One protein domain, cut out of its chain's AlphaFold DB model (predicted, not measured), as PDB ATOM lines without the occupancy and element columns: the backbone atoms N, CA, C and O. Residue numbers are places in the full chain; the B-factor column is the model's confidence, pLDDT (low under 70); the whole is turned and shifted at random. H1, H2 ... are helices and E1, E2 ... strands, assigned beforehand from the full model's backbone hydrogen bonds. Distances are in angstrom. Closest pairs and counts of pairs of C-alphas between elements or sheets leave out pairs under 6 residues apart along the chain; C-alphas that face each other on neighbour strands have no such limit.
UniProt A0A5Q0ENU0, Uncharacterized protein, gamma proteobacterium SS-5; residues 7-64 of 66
ATOM      1  N   TYR A   7      18.842  14.185  30.742       53.44
ATOM      2  CA  TYR A   7      17.424  14.453  31.010       53.44
ATOM      3  C   TYR A   7      16.628  13.195  31.434       53.44
ATOM      4  O   TYR A   7      15.643  13.311  32.159       53.44
ATOM      5  N   MET A   8      17.059  11.997  31.019       52.81
ATOM      6  CA  MET A   8      16.462  10.700  31.371       52.81
ATOM      7  C   MET A   8      17.035  10.104  32.667       52.81
ATOM      8  O   MET A   8      16.708   8.974  33.020       52.81
ATOM      9  N   ALA A   9      17.865  10.845  33.413       53.84
ATOM     10  CA  ALA A   9      18.357  10.407  34.724       53.84
ATOM     11  C   ALA A   9      17.229  10.234  35.767       53.84
ATOM     12  O   ALA A   9      17.419   9.551  36.776       53.84
ATOM     13  N   HIS A  10      16.026  10.759  35.493       55.16
ATOM     14  CA  HIS A  10      14.793  10.270  36.105       55.16
ATOM     15  C   HIS A  10      14.518   8.843  35.607       55.16
ATOM     16  O   HIS A  10      13.814   8.641  34.619       55.16
ATOM     17  N   LYS A  11      15.039   7.835  36.317       57.41
ATOM     18  CA  LYS A  11      14.838   6.398  36.028       57.41
ATOM     19  C   LYS A  11      13.360   5.958  35.947       57.41
ATOM     20  O   LYS A  11      13.086   4.813  35.615       57.41
ATOM     21  N   THR A  12      12.417   6.847  36.259       63.88
ATOM     22  CA  THR A  12      10.966   6.630  36.223       63.88
ATOM     23  C   THR A  12      10.304   7.046  34.903       63.88
ATOM     24  O   THR A  12       9.143   6.713  34.699       63.88
ATOM     25  N   GLY A  13      10.994   7.776  34.012       77.81
ATOM     26  CA  GLY A  13      10.424   8.250  32.740       77.81
ATOM     27  C   GLY A  13       9.460   9.439  32.859       77.81
ATOM     28  O   GLY A  13       8.838   9.823  31.871       77.81
ATOM     29  N   PHE A  14       9.349  10.052  34.041       86.44
ATOM     30  CA  PHE A  14       8.492  11.214  34.273       86.44
ATOM     31  C   PHE A  14       9.295  12.475  34.614       86.44
ATOM     32  O   PHE A  14      10.332  12.427  35.267       86.44
ATOM     33  N   THR A  15       8.746  13.625  34.227       90.19
ATOM     34  CA  THR A  15       8.949  14.921  34.888       90.19
ATOM     35  C   THR A  15       7.898  15.105  35.990       90.19
ATOM     36  O   THR A  15       6.878  14.415  35.988       90.19
ATOM     37  N   LEU A  16       8.076  16.082  36.892       91.81
ATOM     38  CA  LEU A  16       7.037  16.414  37.884       91.81
ATOM     39  C   LEU A  16       5.684  16.689  37.208       91.81
ATOM     40  O   LEU A  16       4.660  16.163  37.626       91.81
ATOM     41  N   LYS A  17       5.703  17.451  36.107       93.44
ATOM     42  CA  LYS A  17       4.507  17.793  35.332       93.44
ATOM     43  C   LYS A  17       3.816  16.552  34.767       93.44
ATOM     44  O   LYS A  17       2.612  16.399  34.945       93.44
ATOM     45  N   SER A  18       4.558  15.669  34.096       94.31
ATOM     46  CA  SER A  18       3.970  14.472  33.480       94.31
ATOM     47  C   SER A  18       3.496  13.454  34.520       94.31
ATOM     48  O   SER A  18       2.500  12.781  34.285       94.31
ATOM     49  N   LEU A  19       4.160  13.368  35.680       94.62
ATOM     50  CA  LEU A  19       3.708  12.531  36.794       94.62
ATOM     51  C   LEU A  19       2.390  13.051  37.384       94.62
ATOM     52  O   LEU A  19       1.436  12.291  37.533       94.62
ATOM     53  N   THR A  20       2.307  14.353  37.664       96.12
ATOM     54  CA  THR A  20       1.071  14.995  38.128       96.12
ATOM     55  C   THR A  20      -0.064  14.818  37.118       96.12
ATOM     56  O   THR A  20      -1.174  14.453  37.498       96.12
ATOM     57  N   GLN A  21       0.210  15.003  35.826       96.75
ATOM     58  CA  GLN A  21      -0.780  14.789  34.772       96.75
ATOM     59  C   GLN A  21      -1.285  13.339  34.731       96.75
ATOM     60  O   GLN A  21      -2.492  13.132  34.627       96.75
ATOM     61  N   ALA A  22      -0.396  12.349  34.851       96.81
ATOM     62  CA  ALA A  22      -0.780  10.938  34.879       96.81
ATOM     63  C   ALA A  22      -1.702  10.615  36.068       96.81
ATOM     64  O   ALA A  22      -2.672   9.878  35.912       96.81
ATOM     65  N   LEU A  23      -1.460  11.213  37.239       97.25
ATOM     66  CA  LEU A  23      -2.337  11.063  38.406       97.25
ATOM     67  C   LEU A  23      -3.723  11.671  38.160       97.25
ATOM     68  O   LEU A  23      -4.734  11.042  38.464       97.25
ATOM     69  N   HIS A  24      -3.798  12.851  37.544       97.12
ATOM     70  CA  HIS A  24      -5.090  13.431  37.175       97.12
ATOM     71  C   HIS A  24      -5.844  12.574  36.150       97.12
ATOM     72  O   HIS A  24      -7.041  12.341  36.306       97.12
ATOM     73  N   GLN A  25      -5.146  12.028  35.152       97.94
ATOM     74  CA  GLN A  25      -5.728  11.096  34.178       97.94
ATOM     75  C   GLN A  25      -6.195   9.782  34.822       97.94
ATOM     76  O   GLN A  25      -7.181   9.204  34.380       97.94
ATOM     77  N   ALA A  26      -5.532   9.338  35.892       97.75
ATOM     78  CA  ALA A  26      -5.933   8.177  36.684       97.75
ATOM     79  C   ALA A  26      -7.107   8.454  37.650       97.75
ATOM     80  O   ALA A  26      -7.516   7.555  38.385       97.75
ATOM     81  N   GLY A  27      -7.654   9.675  37.668       97.81
ATOM     82  CA  GLY A  27      -8.836  10.028  38.457       97.81
ATOM     83  C   GLY A  27      -8.544  10.633  39.831       97.81
ATOM     84  O   GLY A  27      -9.452  10.734  40.655       97.81
ATOM     85  N   PHE A  28      -7.307  11.055  40.107       98.06
ATOM     86  CA  PHE A  28      -7.025  11.871  41.288       98.06
ATOM     87  C   PHE A  28      -7.393  13.336  41.020       98.06
ATOM     88  O   PHE A  28      -6.939  13.949  40.054       98.06
ATOM     89  N   SER A  29      -8.225  13.917  41.880       96.56
ATOM     90  CA  SER A  29      -8.783  15.255  41.680       96.56
ATOM     91  C   SER A  29      -7.792  16.367  42.022       96.56
ATOM     92  O   SER A  29      -7.698  17.349  41.292       96.56
ATOM     93  N   THR A  30      -7.026  16.219  43.104       97.62
ATOM     94  CA  THR A  30      -6.074  17.241  43.571       97.62
ATOM     95  C   THR A  30      -4.715  16.624  43.855       97.62
ATOM     96  O   THR A  30      -4.618  15.460  44.243       97.62
ATOM     97  N   SER A  31      -3.648  17.390  43.623       97.31
ATOM     98  CA  SER A  31      -2.280  16.926  43.835       97.31
ATOM     99  C   SER A  31      -1.347  18.042  44.306       97.31
ATOM    100  O   SER A  31      -1.566  19.219  44.028       97.31
ATOM    101  N   ALA A  32      -0.296  17.662  45.027       97.25
ATOM    102  CA  ALA A  32       0.835  18.514  45.364       97.25
ATOM    103  C   ALA A  32       2.111  17.686  45.246       97.25
ATOM    104  O   ALA A  32       2.183  16.562  45.739       97.25
ATOM    105  N   GLY A  33       3.129  18.231  44.591       94.62
ATOM    106  CA  GLY A  33       4.371  17.509  44.377       94.62
ATOM    107  C   GLY A  33       5.587  18.407  44.438       94.62
ATOM    108  O   GLY A  33       5.493  19.623  44.276       94.62
ATOM    109  N   LYS A  34       6.741  17.790  44.673       92.38
ATOM    110  CA  LYS A  34       8.026  18.479  44.692       92.38
ATOM    111  C   LYS A  34       9.116  17.647  44.037       92.38
ATOM    112  O   LYS A  34       9.042  16.421  43.948       92.38
ATOM    113  N   ARG A  35      10.139  18.365  43.584       90.75
ATOM    114  CA  ARG A  35      11.441  17.800  43.237       90.75
ATOM    115  C   ARG A  35      12.366  17.959  44.422       90.75
ATOM    116  O   ARG A  35      12.345  18.997  45.082       90.75
ATOM    117  N   ARG A  36      13.204  16.956  44.643       85.69
ATOM    118  CA  ARG A  36      14.323  17.083  45.567       85.69
ATOM    119  C   ARG A  36      15.308  18.131  45.044       85.69
ATOM    120  O   ARG A  36      15.576  18.177  43.846       85.69
ATOM    121  N   ALA A  37      15.840  18.970  45.934       80.69
ATOM    122  CA  ALA A  37      16.778  20.031  45.555       80.69
ATOM    123  C   ALA A  37      18.118  19.475  45.039       80.69
ATOM    124  O   ALA A  37      18.705  20.026  44.113       80.69
ATOM    125  N   GLN A  38      18.581  18.365  45.621       81.19
ATOM    126  CA  GLN A  38      19.763  17.626  45.180       81.19
ATOM    127  C   GLN A  38      19.348  16.197  44.820       81.19
ATOM    128  O   GLN A  38      19.002  15.410  45.699       81.19
ATOM    129  N   GLY A  39      19.353  15.878  43.526       79.12
ATOM    130  CA  GLY A  39      18.983  14.564  42.996       79.12
ATOM    131  C   GLY A  39      17.897  14.624  41.924       79.12
ATOM    132  O   GLY A  39      17.526  15.693  41.445       79.12
ATOM    133  N   TRP A  40      17.388  13.447  41.555       77.81
ATOM    134  CA  TRP A  40      16.396  13.258  40.488       77.81
ATOM    135  C   TRP A  40      15.080  12.671  41.022       77.81
ATOM    136  O   TRP A  40      14.296  12.086  40.279       77.81
ATOM    137  N   ASP A  41      14.827  12.789  42.324       86.38
ATOM    138  CA  ASP A  41      13.623  12.236  42.940       86.38
ATOM    139  C   ASP A  41      12.407  13.136  42.666       86.38
ATOM    140  O   ASP A  41      12.474  14.371  42.754       86.38
ATOM    141  N   LEU A  42      11.283  12.499  42.335       90.88
ATOM    142  CA  LEU A  42       9.975  13.131  42.184       90.88
ATOM    143  C   LEU A  42       9.031  12.554  43.224       90.88
ATOM    144  O   LEU A  42       8.867  11.336  43.301       90.88
ATOM    145  N   TRP A  43       8.364  13.430  43.969       93.50
ATOM    146  CA  TRP A  43       7.334  13.031  44.915       93.50
ATOM    147  C   TRP A  43       6.047  13.786  44.638       93.50
ATOM    148  O   TRP A  43       6.069  15.001  44.434       93.50
ATOM    149  N   VAL A  44       4.927  13.067  44.644       96.12
ATOM    150  CA  VAL A  44       3.590  13.642  44.497       96.12
ATOM    151  C   VAL A  44       2.659  12.981  45.504       96.12
ATOM    152  O   VAL A  44       2.608  11.758  45.602       96.12
ATOM    153  N   LEU A  45       1.914  13.804  46.229       97.25
ATOM    154  CA  LEU A  45       0.728  13.414  46.971       97.25
ATOM    155  C   LEU A  45      -0.497  13.764  46.126       97.25
ATOM    156  O   LEU A  45      -0.593  14.882  45.623       97.25
ATOM    157  N   ALA A  46      -1.431  12.827  45.980       97.75
ATOM    158  CA  ALA A  46      -2.668  13.041  45.241       97.75
ATOM    159  C   ALA A  46      -3.874  12.463  45.990       97.75
ATOM    160  O   ALA A  46      -3.779  11.420  46.637       97.75
ATOM    161  N   THR A  47      -5.012  13.145  45.901       97.75
ATOM    162  CA  THR A  47      -6.263  12.784  46.577       97.75
ATOM    163  C   THR A  47      -7.348  12.477  45.550       97.75
ATOM    164  O   THR A  47      -7.433  13.120  44.503       97.75
ATOM    165  N   LYS A  48      -8.194  11.474  45.828       96.81
ATOM    166  CA  LYS A  48      -9.324  11.125  44.945       96.81
ATOM    167  C   LYS A  48     -10.357  12.250  44.871       96.81
ATOM    168  O   LYS A  48     -10.820  12.583  43.789       96.81
ATOM    169  N   GLY A  49     -10.702  12.828  46.019       95.75
ATOM    170  CA  GLY A  49     -11.630  13.952  46.116       95.75
ATOM    171  C   GLY A  49     -10.931  15.312  46.042       95.75
ATOM    172  O   GLY A  49      -9.705  15.375  46.205       95.75
ATOM    173  N   PRO A  50     -11.703  16.389  45.817       96.25
ATOM    174  CA  PRO A  50     -11.194  17.749  45.878       96.25
ATOM    175  C   PRO A  50     -10.696  18.066  47.291       96.25
ATOM    176  O   PRO A  50     -11.306  17.674  48.286       96.25
ATOM    177  N   MET A  51      -9.595  18.804  47.369       96.88
ATOM    178  CA  MET A  51      -9.034  19.290  48.620       96.88
ATOM    179  C   MET A  51      -8.568  20.732  48.449       96.88
ATOM    180  O   MET A  51      -8.049  21.100  47.397       96.88
ATOM    181  N   ALA A  52      -8.759  21.558  49.479       97.25
ATOM    182  CA  ALA A  52      -8.305  22.943  49.445       97.25
ATOM    183  C   ALA A  52      -6.784  23.013  49.233       97.25
ATOM    184  O   ALA A  52      -6.032  22.200  49.781       97.25
ATOM    185  N   GLU A  53      -6.334  24.007  48.468       94.31
ATOM    186  CA  GLU A  53      -4.925  24.149  48.097       94.31
ATOM    187  C   GLU A  53      -4.002  24.229  49.322       94.31
ATOM    188  O   GLU A  53      -2.958  23.576  49.385       94.31
ATOM    189  N   GLU A  54      -4.410  24.973  50.344       97.19
ATOM    190  CA  GLU A  54      -3.628  25.099  51.570       97.19
ATOM    191  C   GLU A  54      -3.570  23.787  52.359       97.19
ATOM    192  O   GLU A  54      -2.513  23.396  52.858       97.19
ATOM    193  N   ALA A  55      -4.671  23.033  52.391       97.62
ATOM    194  CA  ALA A  55      -4.714  21.731  53.045       97.62
ATOM    195  C   ALA A  55      -3.781  20.718  52.358       97.62
ATOM    196  O   ALA A  55      -3.072  19.981  53.045       97.62
ATOM    197  N   ILE A  56      -3.724  20.697  51.018       97.62
ATOM    198  CA  ILE A  56      -2.865  19.750  50.287       97.62
ATOM    199  C   ILE A  56      -1.393  20.112  50.365       97.62
ATOM    200  O   ILE A  56      -0.560  19.219  50.519       97.62
ATOM    201  N   ARG A  57      -1.069  21.407  50.368       95.81
ATOM    202  CA  ARG A  57       0.295  21.889  50.612       95.81
ATOM    203  C   ARG A  57       0.766  21.523  52.020       95.81
ATOM    204  O   ARG A  57       1.852  20.965  52.167       95.81
ATOM    205  N   ASN A  58      -0.072  21.746  53.034       97.12
ATOM    206  CA  ASN A  58       0.242  21.394  54.419       97.12
ATOM    207  C   ASN A  58       0.423  19.883  54.605       97.12
ATOM    208  O   ASN A  58       1.360  19.449  55.276       97.12
ATOM    209  N   LEU A  59      -0.438  19.068  53.988       96.81
ATOM    210  CA  LEU A  59      -0.311  17.615  54.043       96.81
ATOM    211  C   LEU A  59       0.958  17.136  53.328       96.81
ATOM    212  O   LEU A  59       1.710  16.342  53.889       96.81
ATOM    213  N   ALA A  60       1.236  17.654  52.129       96.38
ATOM    214  CA  ALA A  60       2.443  17.323  51.379       96.38
ATOM    215  C   ALA A  60       3.719  17.669  52.160       96.38
ATOM    216  O   ALA A  60       4.654  16.872  52.170       96.38
ATOM    217  N   GLY A  61       3.743  18.798  52.874       94.88
ATOM    218  CA  GLY A  61       4.863  19.173  53.742       94.88
ATOM    219  C   GLY A  61       5.112  18.203  54.903       94.88
ATOM    220  O   GLY A  61       6.239  18.112  55.378       94.88
ATOM    221  N   ARG A  62       4.090  17.458  55.344       95.62
ATOM    222  CA  ARG A  62       4.204  16.472  56.432       95.62
ATOM    223  C   ARG A  62       4.632  15.089  55.955       95.62
ATOM    224  O   ARG A  62       5.301  14.386  56.702       95.62
ATOM    225  N   VAL A  63       4.198  14.675  54.764       95.44
ATOM    226  CA  VAL A  63       4.344  13.277  54.315       95.44
ATOM    227  C   VAL A  63       5.373  13.080  53.211       95.44
ATOM    228  O   VAL A  63       5.864  11.967  53.041       95.44
ATOM    229  N   LEU A  64       5.696  14.123  52.438       92.38
ATOM    230  CA  LEU A  64       6.728  14.013  51.414       92.38
ATOM    231  C   LEU A  64       8.115  14.161  52.063       92.38
ATOM    232  O   LEU A  64       8.295  15.065  52.883       92.38
TER     233      LEU A  64
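This is residues 7 to 64 of the 66 residues of an uncharacterized protein of gamma proteobacterium SS-5 (UniProt A0A5Q0ENU0). A two-stranded hairpin, E1 and E2, lies in the middle, with helix H1 over one face and helix H2 over the other. The 58 printed residues hold two named helices and two named strands in the order H1, E1, E2, H2; the sheet E1 - E2 is antiparallel, and the class is mixed. The whole is compact, with a radius of gyration of the C-alphas of 11.8 A, and flat, spanning 32 by 24 by 13 A.

E1, residues 30 to 35, and E2, residues 42 to 47, form a hairpin at 167 degrees; N 32 and O 45 are within hydrogen-bond range at 2.9 A, N 45 and O 32 at 2.8 A. The closest C-alphas of H1, residues 16 to 25, and E2 are those of Leu 16 and Leu 42, 6.2 A. Those of H2, residues 53 to 63, and E1 are Ala 32 and Arg 57, 6.3 A. H1 and H2 are apart. In H1 and H2 every O i to N i+4 pair is within hydrogen-bond range.

E1 is 17.5 A long, E2 16.8 A, H2 15.6 A and H1 14.3 A. C-alpha 16 is at (7.037, 16.414, 37.884), C-alpha 63 at (4.344, 13.277, 54.315).

The C-alphas farthest apart, of Met 8 and Ala 52, are 33.0 A apart. The printed part has no cut and no long link. Residues 7 to 12 have pLDDT under 70.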